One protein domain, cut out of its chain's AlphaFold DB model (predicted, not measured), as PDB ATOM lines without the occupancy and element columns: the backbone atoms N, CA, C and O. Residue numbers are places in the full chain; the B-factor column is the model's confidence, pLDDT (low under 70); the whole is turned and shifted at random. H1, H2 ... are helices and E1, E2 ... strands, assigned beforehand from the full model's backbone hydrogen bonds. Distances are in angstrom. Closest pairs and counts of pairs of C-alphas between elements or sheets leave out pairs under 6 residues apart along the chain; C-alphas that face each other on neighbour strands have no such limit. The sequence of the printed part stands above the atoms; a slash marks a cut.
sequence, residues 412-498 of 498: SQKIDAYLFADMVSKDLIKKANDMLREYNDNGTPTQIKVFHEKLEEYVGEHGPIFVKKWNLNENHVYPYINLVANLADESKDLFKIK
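What this domain is: This is residues 412 to 498 of the 498 residues of an uncharacterized protein of Candidatus Woesearchaeota archaeon (UniProt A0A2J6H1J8). Three longer helices make most of the body: H1 and H2 form a helical hairpin, and H3 packs on H1 at a steep tilt. The short helix H5 packs crosswise on H2, and a very small sheet of two strands, E1 and E2, sits by residues 420 to 425 of H1 and residues 484 to 489 of H5, with the one-turn helix H4 just after E1. The printed part has 87 residues with five named helices and two named strands, in the order H1 H2 H3 E1 H4 H5 E2; the sheet, order E1 E2, is parallel and the class is mostly helix. The whole is compact, with a radius of gyration of the C-alphas of 11.8 A, and spans 29 by 29 by 19 A.

Where its parts are: H1 is residues 413 to 425, 18.2 A long, beginning at C-alpha 413 (15.243, 45.747, -37.020). H2 is residues 429 to 442, 19.8 A, and H3, the longest helix, is residues 445 to 462, 25.7 A, ending at C-alpha 462 (6.716, 31.301, -33.397). E1 is residues 465 to 467, H4 is residues 469 to 472, and H5 is residues 483 to 490, 10.7 A. E2 is residues 495 to 497, ending at C-alpha 497 (16.639, 21.829, -41.116).

How they stand to each other: H2 is the hub, touching H1, H3 and H5. H1 and H2 touch as a hairpin, opposite ways at a shallow tilt of 31 degrees; their closest C-alphas, of Phe 420 and Ala 432, are 5.2 A apart. H1 and H3 touch at a steep tilt of 55 degrees, the same way, closest at the C-alphas of Gln 413 and Phe 451, 5.1 A. H2 and H3 only just touch, only at the corner by their link, with 3 pairs of C-alphas within 8 A; the closest are those of Tyr 439 and Ile 448, 6.7 A. H5 touches H2 about perpendicular, at 81 degrees, closest at the C-alphas of Asn 433 and Val 484, 5.8 A. H4 and H5 only just touch, with 3 pairs of C-alphas within 8 A; the closest are those of Leu 472 and Ala 485, 4.7 A. E1 and E2 are parallel neighbours at 31 degrees, with N 496 and O 465 2.8 A apart and N 467 and O 496 3.2 A apart, within hydrogen-bond range. E1, H4, H5 and E2 make a strand-helix-strand unit, two parallel neighbour strands with helices between, and its crossover is right-handed. The closest C-alphas of H1 and E1, of Ser 425 and Phe 466, are 5.0 A apart. H3 and H5 are apart. In H1, H2, H3 and H5 every O i to N i+4 pair is within hydrogen-bond range; H4 is too short for such a pair.

The domain as a whole: The C-alphas farthest apart, of Glu 461 and Pro 479, are 33.7 A apart. The printed part has no cut and ends at the chain's last residue, 498. No link is long; H4 to H5, with 10 residues between, is short and the others are tight. Mean pLDDT of the printed part is 86.2, and residues 474 to 476 and 478 to 479 are under 70.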
ATOM      1  N   SER A 412      13.282  49.349 -39.318       83.50
ATOM      2  CA  SER A 412      12.938  48.597 -38.093       83.50
ATOM      3  C   SER A 412      13.565  47.209 -38.095       83.50
ATOM      4  O   SER A 412      13.113  46.313 -38.799       83.50
ATOM      5  N   GLN A 413      14.537  47.017 -37.205       86.56
ATOM      6  CA  GLN A 413      15.243  45.747 -37.020       86.56
ATOM      7  C   GLN A 413      14.308  44.577 -36.675       86.56
ATOM      8  O   GLN A 413      14.562  43.446 -37.071       86.56
ATOM      9  N   LYS A 414      13.203  44.846 -35.958       89.94
ATOM     10  CA  LYS A 414      12.209  43.816 -35.618       89.94
ATOM     11  C   LYS A 414      11.448  43.342 -36.858       89.94
ATOM     12  O   LYS A 414      11.289  42.141 -37.037       89.94
ATOM     13  N   ILE A 415      11.017  44.270 -37.717       89.19
ATOM     14  CA  ILE A 415      10.288  43.936 -38.951       89.19
ATOM     15  C   ILE A 415      11.193  43.122 -39.874       89.19
ATOM     16  O   ILE A 415      10.770  42.075 -40.352       89.19
ATOM     17  N   ASP A 416      12.437  43.563 -40.065       88.50
ATOM     18  CA  ASP A 416      13.384  42.893 -40.957       88.50
ATOM     19  C   ASP A 416      13.702  41.474 -40.476       88.50
ATOM     20  O   ASP A 416      13.660  40.535 -41.266       88.50
ATOM     21  N   ALA A 417      13.940  41.283 -39.173       90.94
ATOM     22  CA  ALA A 417      14.175  39.960 -38.597       90.94
ATOM     23  C   ALA A 417      12.971  39.019 -38.783       90.94
ATOM     24  O   ALA A 417      13.126  37.885 -39.239       90.94
ATOM     25  N   TYR A 418      11.758  39.492 -38.481       93.06
ATOM     26  CA  TYR A 418      10.536  38.690 -38.615       93.06
ATOM     27  C   TYR A 418      10.264  38.343 -40.083       93.06
ATOM     28  O   TYR A 418       9.993  37.187 -40.419       93.06
ATOM     29  N   LEU A 419      10.418  39.325 -40.971       91.56
ATOM     30  CA  LEU A 419      10.220  39.164 -42.403       91.56
ATOM     31  C   LEU A 419      11.257  38.218 -43.013       91.56
ATOM     32  O   LEU A 419      10.890  37.344 -43.799       91.56
ATOM     33  N   PHE A 420      12.524  38.317 -42.607       92.50
ATOM     34  CA  PHE A 420      13.569  37.366 -42.971       92.50
ATOM     35  C   PHE A 420      13.197  35.934 -42.559       92.50
ATOM     36  O   PHE A 420      13.197  35.021 -43.390       92.50
ATOM     37  N   ALA A 421      12.834  35.733 -41.288       94.00
ATOM     38  CA  ALA A 421      12.492  34.423 -40.743       94.00
ATOM     39  C   ALA A 421      11.285  33.789 -41.461       94.00
ATOM     40  O   ALA A 421      11.286  32.587 -41.775       94.00
ATOM     41  N   ASP A 422      10.277  34.603 -41.779       94.19
ATOM     42  CA  ASP A 422       9.127  34.187 -42.571       94.19
ATOM     43  C   ASP A 422       9.511  33.875 -44.025       94.19
ATOM     44  O   ASP A 422       9.099  32.837 -44.542       94.19
ATOM     45  N   MET A 423      10.339  34.691 -44.687       93.31
ATOM     46  CA  MET A 423      10.812  34.412 -46.050       93.31
ATOM     47  C   MET A 423      11.561  33.078 -46.135       93.31
ATOM     48  O   MET A 423      11.270  32.273 -47.025       93.31
ATOM     49  N   VAL A 424      12.469  32.799 -45.193       92.69
ATOM     50  CA  VAL A 424      13.177  31.508 -45.121       92.69
ATOM     51  C   VAL A 424      12.181  30.366 -44.917       92.69
ATOM     52  O   VAL A 424      12.186  29.392 -45.674       92.69
ATOM     53  N   SER A 425      11.259  30.522 -43.960       90.81
ATOM     54  CA  SER A 425      10.225  29.524 -43.655       90.81
ATOM     55  C   SER A 425       9.255  29.263 -44.818       90.81
ATOM     56  O   SER A 425       8.642  28.193 -44.880       90.81
ATOM     57  N   LYS A 426       9.089  30.225 -45.734       91.94
ATOM     58  CA  LYS A 426       8.193  30.156 -46.903       91.94
ATOM     59  C   LYS A 426       8.912  29.889 -48.223       91.94
ATOM     60  O   LYS A 426       8.275  29.981 -49.277       91.94
ATOM     61  N   ASP A 427      10.183  29.490 -48.173       89.44
ATOM     62  CA  ASP A 427      10.950  29.108 -49.363       89.44
ATOM     63  C   ASP A 427      11.158  30.289 -50.338       89.44
ATOM     64  O   ASP A 427      11.074  30.148 -51.557       89.44
ATOM     65  N   LEU A 428      11.360  31.492 -49.789       90.00
ATOM     66  CA  LEU A 428      11.678  32.731 -50.512       90.00
ATOM     67  C   LEU A 428      13.157  33.102 -50.301       90.00
ATOM     68  O   LEU A 428      13.495  34.242 -49.987       90.00
ATOM     69  N   ILE A 429      14.043  32.114 -50.461       89.44
ATOM     70  CA  ILE A 429      15.453  32.184 -50.036       89.44
ATOM     71  C   ILE A 429      16.217  33.314 -50.712       89.44
ATOM     72  O   ILE A 429      16.985  33.999 -50.051       89.44
ATOM     73  N   LYS A 430      15.968  33.560 -52.001       88.12
ATOM     74  CA  LYS A 430      16.608  34.667 -52.717       88.12
ATOM     75  C   LYS A 430      16.328  36.019 -52.054       88.12
ATOM     76  O   LYS A 430      17.265  36.745 -51.761       88.12
ATOM     77  N   LYS A 431      15.061  36.307 -51.740       88.25
ATOM     78  CA  LYS A 431      14.662  37.567 -51.095       88.25
ATOM     79  C   LYS A 431      15.231  37.688 -49.675       88.25
ATOM     80  O   LYS A 431      15.704  38.752 -49.294       88.25
ATOM     81  N   ALA A 432      15.242  36.586 -48.921       90.25
ATOM     82  CA  ALA A 432      15.863  36.540 -47.596       90.25
ATOM     83  C   ALA A 432      17.380  36.803 -47.662       90.25
ATOM     84  O   ALA A 432      17.932  37.513 -46.825       90.25
ATOM     85  N   ASN A 433      18.048  36.250 -48.676       89.62
ATOM     86  CA  ASN A 433      19.473  36.445 -48.915       89.62
ATOM     87  C   ASN A 433      19.803  37.884 -49.319       89.62
ATOM     88  O   ASN A 433      20.782  38.438 -48.828       89.62
ATOM     89  N   ASP A 434      18.984  38.485 -50.185       87.19
ATOM     90  CA  ASP A 434      19.143  39.876 -50.610       87.19
ATOM     91  C   ASP A 434      19.033  40.826 -49.400       87.19
ATOM     92  O   ASP A 434      19.882  41.701 -49.230       87.19
ATOM     93  N   MET A 435      18.083  40.575 -48.488       86.94
ATOM     94  CA  MET A 435      17.944  41.327 -47.233       86.94
ATOM     95  C   MET A 435      19.158  41.164 -46.303       86.94
ATOM     96  O   MET A 435      19.696  42.156 -45.816       86.94
ATOM     97  N   LEU A 436      19.631  39.932 -46.063       86.94
ATOM     98  CA  LEU A 436      20.836  39.711 -45.245       86.94
ATOM     99  C   LEU A 436      22.070  40.378 -45.841       86.94
ATOM    100  O   LEU A 436      22.933  40.867 -45.113       86.94
ATOM    101  N   ARG A 437      22.172  40.383 -47.168       85.75
ATOM    102  CA  ARG A 437      23.293  41.001 -47.856       85.75
ATOM    103  C   ARG A 437      23.305  42.509 -47.654       85.75
ATOM    104  O   ARG A 437      24.367  43.054 -47.389       85.75
ATOM    105  N   GLU A 438      22.151  43.168 -47.694       82.31
ATOM    106  CA  GLU A 438      22.060  44.594 -47.368       82.31
ATOM    107  C   GLU A 438      22.540  44.884 -45.935       82.31
ATOM    108  O   GLU A 438      23.282  45.841 -45.712       82.31
ATOM    109  N   TYR A 439      22.197  44.016 -44.978       78.69
ATOM    110  CA  TYR A 439      22.680  44.104 -43.597       78.69
ATOM    111  C   TYR A 439      24.190  43.896 -43.463       78.69
ATOM    112  O   TYR A 439      24.833  44.615 -42.702       78.69
ATOM    113  N   ASN A 440      24.767  42.951 -44.204       78.44
ATOM    114  CA  ASN A 440      26.208  42.699 -44.177       78.44
ATOM    115  C   ASN A 440      27.013  43.787 -44.900       78.44
ATOM    116  O   ASN A 440      28.086  44.161 -44.431       78.44
ATOM    117  N   ASP A 441      26.497  44.302 -46.018       82.38
ATOM    118  CA  ASP A 441      27.192  45.285 -46.849       82.38
ATOM    119  C   ASP A 441      27.069  46.707 -46.259       82.38
ATOM    120  O   ASP A 441      28.012  47.494 -46.355       82.38
ATOM    121  N   ASN A 442      25.935  47.045 -45.620       79.31
ATOM    122  CA  ASN A 442      25.622  48.415 -45.178       79.31
ATOM    123  C   ASN A 442      25.229  48.560 -43.694       79.31
ATOM    124  O   ASN A 442      25.084  49.686 -43.206       79.31
ATOM    125  N   GLY A 443      25.016  47.465 -42.962       79.44
ATOM    126  CA  GLY A 443      24.580  47.499 -41.568       79.44
ATOM    127  C   GLY A 443      25.718  47.805 -40.593       79.44
ATOM    128  O   GLY A 443      26.834  47.302 -40.700       79.44
ATOM    129  N   THR A 444      25.437  48.622 -39.580       84.50
ATOM    130  CA  THR A 444      26.368  48.809 -38.458       84.50
ATOM    131  C   THR A 444      26.400  47.560 -37.565       84.50
ATOM    132  O   THR A 444      25.381  46.874 -37.439       84.50
ATOM    133  N   PRO A 445      27.505  47.290 -36.839       85.81
ATOM    134  CA  PRO A 445      27.576  46.165 -35.899       85.81
ATOM    135  C   PRO A 445      26.437  46.151 -34.870       85.81
ATOM    136  O   PRO A 445      25.948  45.094 -34.481       85.81
ATOM    137  N   THR A 446      25.977  47.332 -34.446       87.06
ATOM    138  CA  THR A 446      24.830  47.474 -33.543       87.06
ATOM    139  C   THR A 446      23.521  47.047 -34.204       87.06
ATOM    140  O   THR A 446      22.727  46.370 -33.563       87.06
ATOM    141  N   GLN A 447      23.288  47.407 -35.470       84.81
ATOM    142  CA  GLN A 447      22.087  46.987 -36.202       84.81
ATOM    143  C   GLN A 447      22.060  45.475 -36.404       84.81
ATOM    144  O   GLN A 447      21.044  44.861 -36.103       84.81
ATOM    145  N   ILE A 448      23.186  44.881 -36.810       85.19
ATOM    146  CA  ILE A 448      23.316  43.426 -36.960       85.19
ATOM    147  C   ILE A 448      23.013  42.739 -35.625       85.19
ATOM    148  O   ILE A 448      22.169  41.851 -35.563       85.19
ATOM    149  N   LYS A 449      23.609  43.204 -34.520       88.00
ATOM    150  CA  LYS A 449      23.324  42.647 -33.191       88.00
ATOM    151  C   LYS A 449      21.827  42.696 -32.844       88.00
ATOM    152  O   LYS A 449      21.277  41.687 -32.418       88.00
ATOM    153  N   VAL A 450      21.166  43.838 -33.053       90.12
ATOM    154  CA  VAL A 450      19.726  43.983 -32.765       90.12
ATOM    155  C   VAL A 450      18.879  43.105 -33.691       90.12
ATOM    156  O   VAL A 450      17.898  42.528 -33.237       90.12
ATOM    157  N   PHE A 451      19.248  42.957 -34.964       89.62
ATOM    158  CA  PHE A 451      18.581  42.040 -35.891       89.62
ATOM    159  C   PHE A 451      18.602  40.596 -35.367       89.62
ATOM    160  O   PHE A 451      17.555  39.955 -35.296       89.62
ATOM    161  N   HIS A 452      19.763  40.107 -34.919       89.06
ATOM    162  CA  HIS A 452      19.889  38.773 -34.322       89.06
ATOM    163  C   HIS A 452      19.056  38.620 -33.040       89.06
ATOM    164  O   HIS A 452      18.321  37.643 -32.913       89.06
ATOM    165  N   GLU A 453      19.092  39.602 -32.133       92.94
ATOM    166  CA  GLU A 453      18.246  39.605 -30.926       92.94
ATOM    167  C   GLU A 453      16.746  39.516 -31.284       92.94
ATOM    168  O   GLU A 453      15.970  38.851 -30.600       92.94
ATOM    169  N   LYS A 454      16.319  40.141 -32.391       94.00
ATOM    170  CA  LYS A 454      14.933  40.060 -32.878       94.00
ATOM    171  C   LYS A 454      14.603  38.754 -33.597       94.00
ATOM    172  O   LYS A 454      13.448  38.334 -33.554       94.00
ATOM    173  N   LEU A 455      15.581  38.073 -34.192       93.06
ATOM    174  CA  LEU A 455      15.400  36.702 -34.680       93.06
ATOM    175  C   LEU A 455      15.205  35.709 -33.530       93.06
ATOM    176  O   LEU A 455      14.366  34.814 -33.632       93.06
ATOM    177  N   GLU A 456      15.943  35.877 -32.432       93.88
ATOM    178  CA  GLU A 456      15.749  35.093 -31.209       93.88
ATOM    179  C   GLU A 456      14.339  35.300 -30.635       93.88
ATOM    180  O   GLU A 456      13.657  34.323 -30.311       93.88
ATOM    181  N   GLU A 457      13.869  36.552 -30.586       94.06
ATOM    182  CA  GLU A 457      12.494  36.904 -30.191       94.06
ATOM    183  C   GLU A 457      11.455  36.195 -31.080       94.06
ATOM    184  O   GLU A 457      10.583  35.495 -30.558       94.06
ATOM    185  N   TYR A 458      11.609  36.260 -32.411       94.38
ATOM    186  CA  TYR A 458      10.735  35.555 -33.361       94.38
ATOM    187  C   TYR A 458      10.673  34.048 -33.079       94.38
ATOM    188  O   TYR A 458       9.592  33.456 -33.067       94.38
ATOM    189  N   VAL A 459      11.820  33.400 -32.849       93.38
ATOM    190  CA  VAL A 459      11.876  31.956 -32.569       93.38
ATOM    191  C   VAL A 459      11.197  31.619 -31.242       93.38
ATOM    192  O   VAL A 459      10.516  30.594 -31.155       93.38
ATOM    193  N   GLY A 460      11.325  32.481 -30.231       91.50
ATOM    194  CA  GLY A 460      10.609  32.348 -28.962       91.50
ATOM    195  C   GLY A 460       9.085  32.400 -29.123       91.50
ATOM    196  O   GLY A 460       8.370  31.640 -28.470       91.50
ATOM    197  N   GLU A 461       8.583  33.248 -30.022       91.00
ATOM    198  CA  GLU A 461       7.146  33.455 -30.246       91.00
ATOM    199  C   GLU A 461       6.522  32.443 -31.219       91.00
ATOM    200  O   GLU A 461       5.404  31.963 -31.007       91.00
ATOM    201  N   HIS A 462       7.241  32.093 -32.285       90.25
ATOM    202  CA  HIS A 462       6.716  31.301 -33.397       90.25
ATOM    203  C   HIS A 462       7.311  29.897 -33.497       90.25
ATOM    204  O   HIS A 462       6.836  29.097 -34.314       90.25
ATOM    205  N   GLY A 463       8.329  29.571 -32.702       89.81
ATOM    206  CA  GLY A 463       9.135  28.360 -32.838       89.81
ATOM    207  C   GLY A 463      10.215  28.486 -33.923       89.81
ATOM    208  O   GLY A 463      10.299  29.506 -34.606       89.81
ATOM    209  N   PRO A 464      11.025  27.434 -34.143       92.38
ATOM    210  CA  PRO A 464      12.215  27.515 -34.988       92.38
ATOM    211  C   PRO A 464      11.908  27.913 -36.437       92.38
ATOM    212  O   PRO A 464      10.825  27.628 -36.981       92.38
ATOM    213  N   ILE A 465      12.899  28.533 -37.075       93.44
ATOM    214  CA  ILE A 465      12.882  28.882 -38.495       93.44
ATOM    215  C   ILE A 465      13.134  27.602 -39.285       93.44
ATOM    216  O   ILE A 465      14.187  26.976 -39.178       93.44
ATOM    217  N   PHE A 466      12.148  27.170 -40.065       90.44
ATOM    218  CA  PHE A 466      12.275  25.937 -40.832       90.44
ATOM    219  C   PHE A 466      12.899  26.226 -42.186       90.44
ATOM    220  O   PHE A 466      12.341  26.984 -42.969       90.44
ATOM    221  N   VAL A 467      14.007  25.563 -42.494       89.25
ATOM    222  CA  VAL A 467      14.686  25.697 -43.784       89.25
ATOM    223  C   VAL A 467      14.861  24.320 -44.410       89.25
ATOM    224  O   VAL A 467      15.205  23.357 -43.725       89.25
ATOM    225  N   LYS A 468      14.569  24.189 -45.705       87.94
ATOM    226  CA  LYS A 468      14.749  22.916 -46.409       87.94
ATOM    227  C   LYS A 468      16.233  22.688 -46.673       87.94
ATOM    228  O   LYS A 468      16.923  23.615 -47.081       87.94
ATOM    229  N   LYS A 469      16.729  21.458 -46.524       84.62
ATOM    230  CA  LYS A 469      18.167  21.165 -46.706       84.62
ATOM    231  C   LYS A 469      18.745  21.646 -48.049       84.62
ATOM    232  O   LYS A 469      19.870  22.130 -48.093       84.62
ATOM    233  N   TRP A 470      17.989  21.532 -49.140       80.88
ATOM    234  CA  TRP A 470      18.440  21.960 -50.472       80.88
ATOM    235  C   TRP A 470      18.535  23.489 -50.626       80.88
ATOM    236  O   TRP A 470      19.311  23.957 -51.456       80.88
ATOM    237  N   ASN A 471      17.837  24.253 -49.779       81.88
ATOM    238  CA  ASN A 471      17.884  25.717 -49.750       81.88
ATOM    239  C   ASN A 471      19.165  26.276 -49.129       81.88
ATOM    240  O   ASN A 471      19.426  27.467 -49.261       81.88
ATOM    241  N   LEU A 472      19.941  25.435 -48.441       80.19
ATOM    242  CA  LEU A 472      21.215  25.800 -47.816       80.19
ATOM    243  C   LEU A 472      22.413  25.554 -48.745       80.19
ATOM    244  O   LEU A 472      23.553  25.736 -48.339       80.19
ATOM    245  N   ASN A 473      22.184  25.128 -49.992       81.56
ATOM    246  CA  ASN A 473      23.263  25.002 -50.968       81.56
ATOM    247  C   ASN A 473      23.826  26.398 -51.292       81.56
ATOM    248  O   ASN A 473      23.064  27.318 -51.602       81.56
ATOM    249  N   GLU A 474      25.151  26.541 -51.253       67.62
ATOM    250  CA  GLU A 474      25.874  27.789 -51.538       67.62
ATOM    251  C   GLU A 474      25.513  28.387 -52.910       67.62
ATOM    252  O   GLU A 474      25.489  29.604 -53.061       67.62
ATOM    253  N   ASN A 475      25.139  27.543 -53.884       69.44
ATOM    254  CA  ASN A 475      24.769  27.946 -55.247       69.44
ATOM    255  C   ASN A 475      23.262  28.192 -55.454       69.44
ATOM    256  O   ASN A 475      22.829  28.473 -56.572       69.44
ATOM    257  N   HIS A 476      22.436  28.064 -54.411       69.38
ATOM    258  CA  HIS A 476      20.978  28.163 -54.537       69.38
ATOM    259  C   HIS A 476      20.490  29.579 -54.913       69.38
ATOM    260  O   HIS A 476      19.398  29.729 -55.459       69.38
ATOM    261  N   VAL A 477      21.312  30.611 -54.679       71.56
ATOM    262  CA  VAL A 477      20.974  32.033 -54.891       71.56
ATOM    263  C   VAL A 477      21.892  32.695 -55.936       71.56
ATOM    264  O   VAL A 477      22.275  33.856 -55.814       71.56
ATOM    265  N   TYR A 478      22.249  31.963 -56.998       61.59
ATOM    266  CA  TYR A 478      23.121  32.459 -58.075       61.59
ATOM    267  C   TYR A 478      22.684  33.842 -58.623       61.59
ATOM    268  O   TYR A 478      21.490  34.044 -58.878       61.59
ATOM    269  N   PRO A 479      23.619  34.791 -58.858       63.62
ATOM    270  CA  PRO A 479      25.084  34.668 -58.780       63.62
ATOM    271  C   PRO A 479      25.689  34.927 -57.388       63.62
ATOM    272  O   PRO A 479      26.907  35.039 -57.269       63.62
ATOM    273  N   TYR A 480      24.872  35.065 -56.345       71.81
ATOM    274  CA  TYR A 480      25.329  35.478 -55.020       71.81
ATOM    275  C   TYR A 480      25.573  34.288 -54.087       71.81
ATOM    276  O   TYR A 480      24.924  33.248 -54.197       71.81
ATOM    277  N   ILE A 481      26.499  34.473 -53.138       81.00
ATOM    278  CA  ILE A 481      26.707  33.543 -52.023       81.00
ATOM    279  C   ILE A 481      25.433  33.516 -51.172       81.00
ATOM    280  O   ILE A 481      24.843  34.560 -50.879       81.00
ATOM    281  N   ASN A 482      25.020  32.314 -50.781       84.75
ATOM    282  CA  ASN A 482      23.870  32.090 -49.918       84.75
ATOM    283  C   ASN A 482      24.216  32.361 -48.439       84.75
ATOM    284  O   ASN A 482      24.570  31.456 -47.688       84.75
ATOM    285  N   LEU A 483      24.094  33.616 -48.013       86.69
ATOM    286  CA  LEU A 483      24.302  34.081 -46.639       86.69
ATOM    287  C   LEU A 483      23.312  33.465 -45.639       86.69
ATOM    288  O   LEU A 483      23.630  33.361 -44.455       86.69
ATOM    289  N   VAL A 484      22.143  33.006 -46.102       87.94
ATOM    290  CA  VAL A 484      21.187  32.268 -45.256       87.94
ATOM    291  C   VAL A 484      21.807  30.962 -44.753       87.94
ATOM    292  O   VAL A 484      21.551  30.570 -43.616       87.94
ATOM    293  N   ALA A 485      22.638  30.305 -45.572       85.69
ATOM    294  CA  ALA A 485      23.339  29.084 -45.179       85.69
ATOM    295  C   ALA A 485      24.335  29.344 -44.041       85.69
ATOM    296  O   ALA A 485      24.285  28.655 -43.025       85.69
ATOM    297  N   ASN A 486      25.145  30.398 -44.169       84.56
ATOM    298  CA  ASN A 486      26.112  30.798 -43.142       84.56
ATOM    299  C   ASN A 486      25.415  31.108 -41.811       84.56
ATOM    300  O   ASN A 486      25.798  30.583 -40.768       84.56
ATOM    301  N   LEU A 487      24.338  31.898 -41.854       86.38
ATOM    302  CA  LEU A 487      23.579  32.256 -40.658       86.38
ATOM    303  C   LEU A 487      22.936  31.029 -39.988       86.38
ATOM    304  O   LEU A 487      22.928  30.928 -38.760       86.38
ATOM    305  N   ALA A 488      22.423  30.081 -40.777       86.25
ATOM    306  CA  ALA A 488      21.850  28.842 -40.253       86.25
ATOM    307  C   ALA A 488      22.896  27.941 -39.570       86.25
ATOM    308  O   ALA A 488      22.574  27.280 -38.580       86.25
ATOM    309  N   ASP A 489      24.138  27.933 -40.063       84.81
ATOM    310  CA  ASP A 489      25.248  27.180 -39.470       84.81
ATOM    311  C   ASP A 489      25.811  27.836 -38.201       84.81
ATOM    312  O   ASP A 489      26.178  27.127 -37.259       84.81
ATOM    313  N   GLU A 490      25.853  29.169 -38.148       84.75
ATOM    314  CA  GLU A 490      26.311  29.936 -36.983       84.75
ATOM    315  C   GLU A 490      25.271  29.956 -35.850       84.75
ATOM    316  O   GLU A 490      25.634  29.972 -34.675       84.75
ATOM    317  N   SER A 491      23.978  29.905 -36.189       85.81
ATOM    318  CA  SER A 491      22.854  30.029 -35.247       85.81
ATOM    319  C   SER A 491      21.968  28.776 -35.217       85.81
ATOM    320  O   SER A 491      20.749  28.853 -35.382       85.81
ATOM    321  N   LYS A 492      22.569  27.598 -34.995       81.31
ATOM    322  CA  LYS A 492      21.885  26.283 -35.063       81.31
ATOM    323  C   LYS A 492      20.671  26.138 -34.145       81.31
ATOM    324  O   LYS A 492      19.796  25.327 -34.434       81.31
ATOM    325  N   ASP A 493      20.604  26.922 -33.076       85.56
ATOM    326  CA  ASP A 493      19.485  26.904 -32.134       85.56
ATOM    327  C   ASP A 493      18.244  27.648 -32.669       85.56
ATOM    328  O   ASP A 493      17.126  27.392 -32.221       85.56
ATOM    329  N   LEU A 494      18.412  28.520 -33.676       88.75
ATOM    330  CA  LEU A 494      17.323  29.281 -34.304       88.75
ATOM    331  C   LEU A 494      16.687  28.548 -35.491       88.75
ATOM    332  O   LEU A 494      15.497  28.723 -35.776       88.75
ATOM    333  N   PHE A 495      17.461  27.703 -36.178       91.38
ATOM    334  CA  PHE A 495      17.044  27.032 -37.408       91.38
ATOM    335  C   PHE A 495      16.787  25.541 -37.199       91.38
ATOM    336  O   PHE A 495      17.534  24.828 -36.537       91.38
ATOM    337  N   LYS A 496      15.747  25.023 -37.857       90.00
ATOM    338  CA  LYS A 496      15.476  23.586 -37.942       90.00
ATOM    339  C   LYS A 496      15.458  23.137 -39.396       90.00
ATOM    340  O   LYS A 496      14.530  23.448 -40.145       90.00
ATOM    341  N   ILE A 497      16.479  22.369 -39.766       85.94
ATOM    342  CA  ILE A 497      16.639  21.829 -41.116       85.94
ATOM    343  C   ILE A 497      15.617  20.706 -41.333       85.94
ATOM    344  O   ILE A 497      15.548  19.761 -40.541       85.94
ATOM    345  N   LYS A 498      14.806  20.840 -42.384       78.31
ATOM    346  CA  LYS A 498      13.810  19.855 -42.827       78.31
ATOM    347  C   LYS A 498      14.204  19.183 -44.133       78.31
ATOM    348  O   LYS A 498      14.799  19.856 -45.013       78.31
TER     349      LYS A 498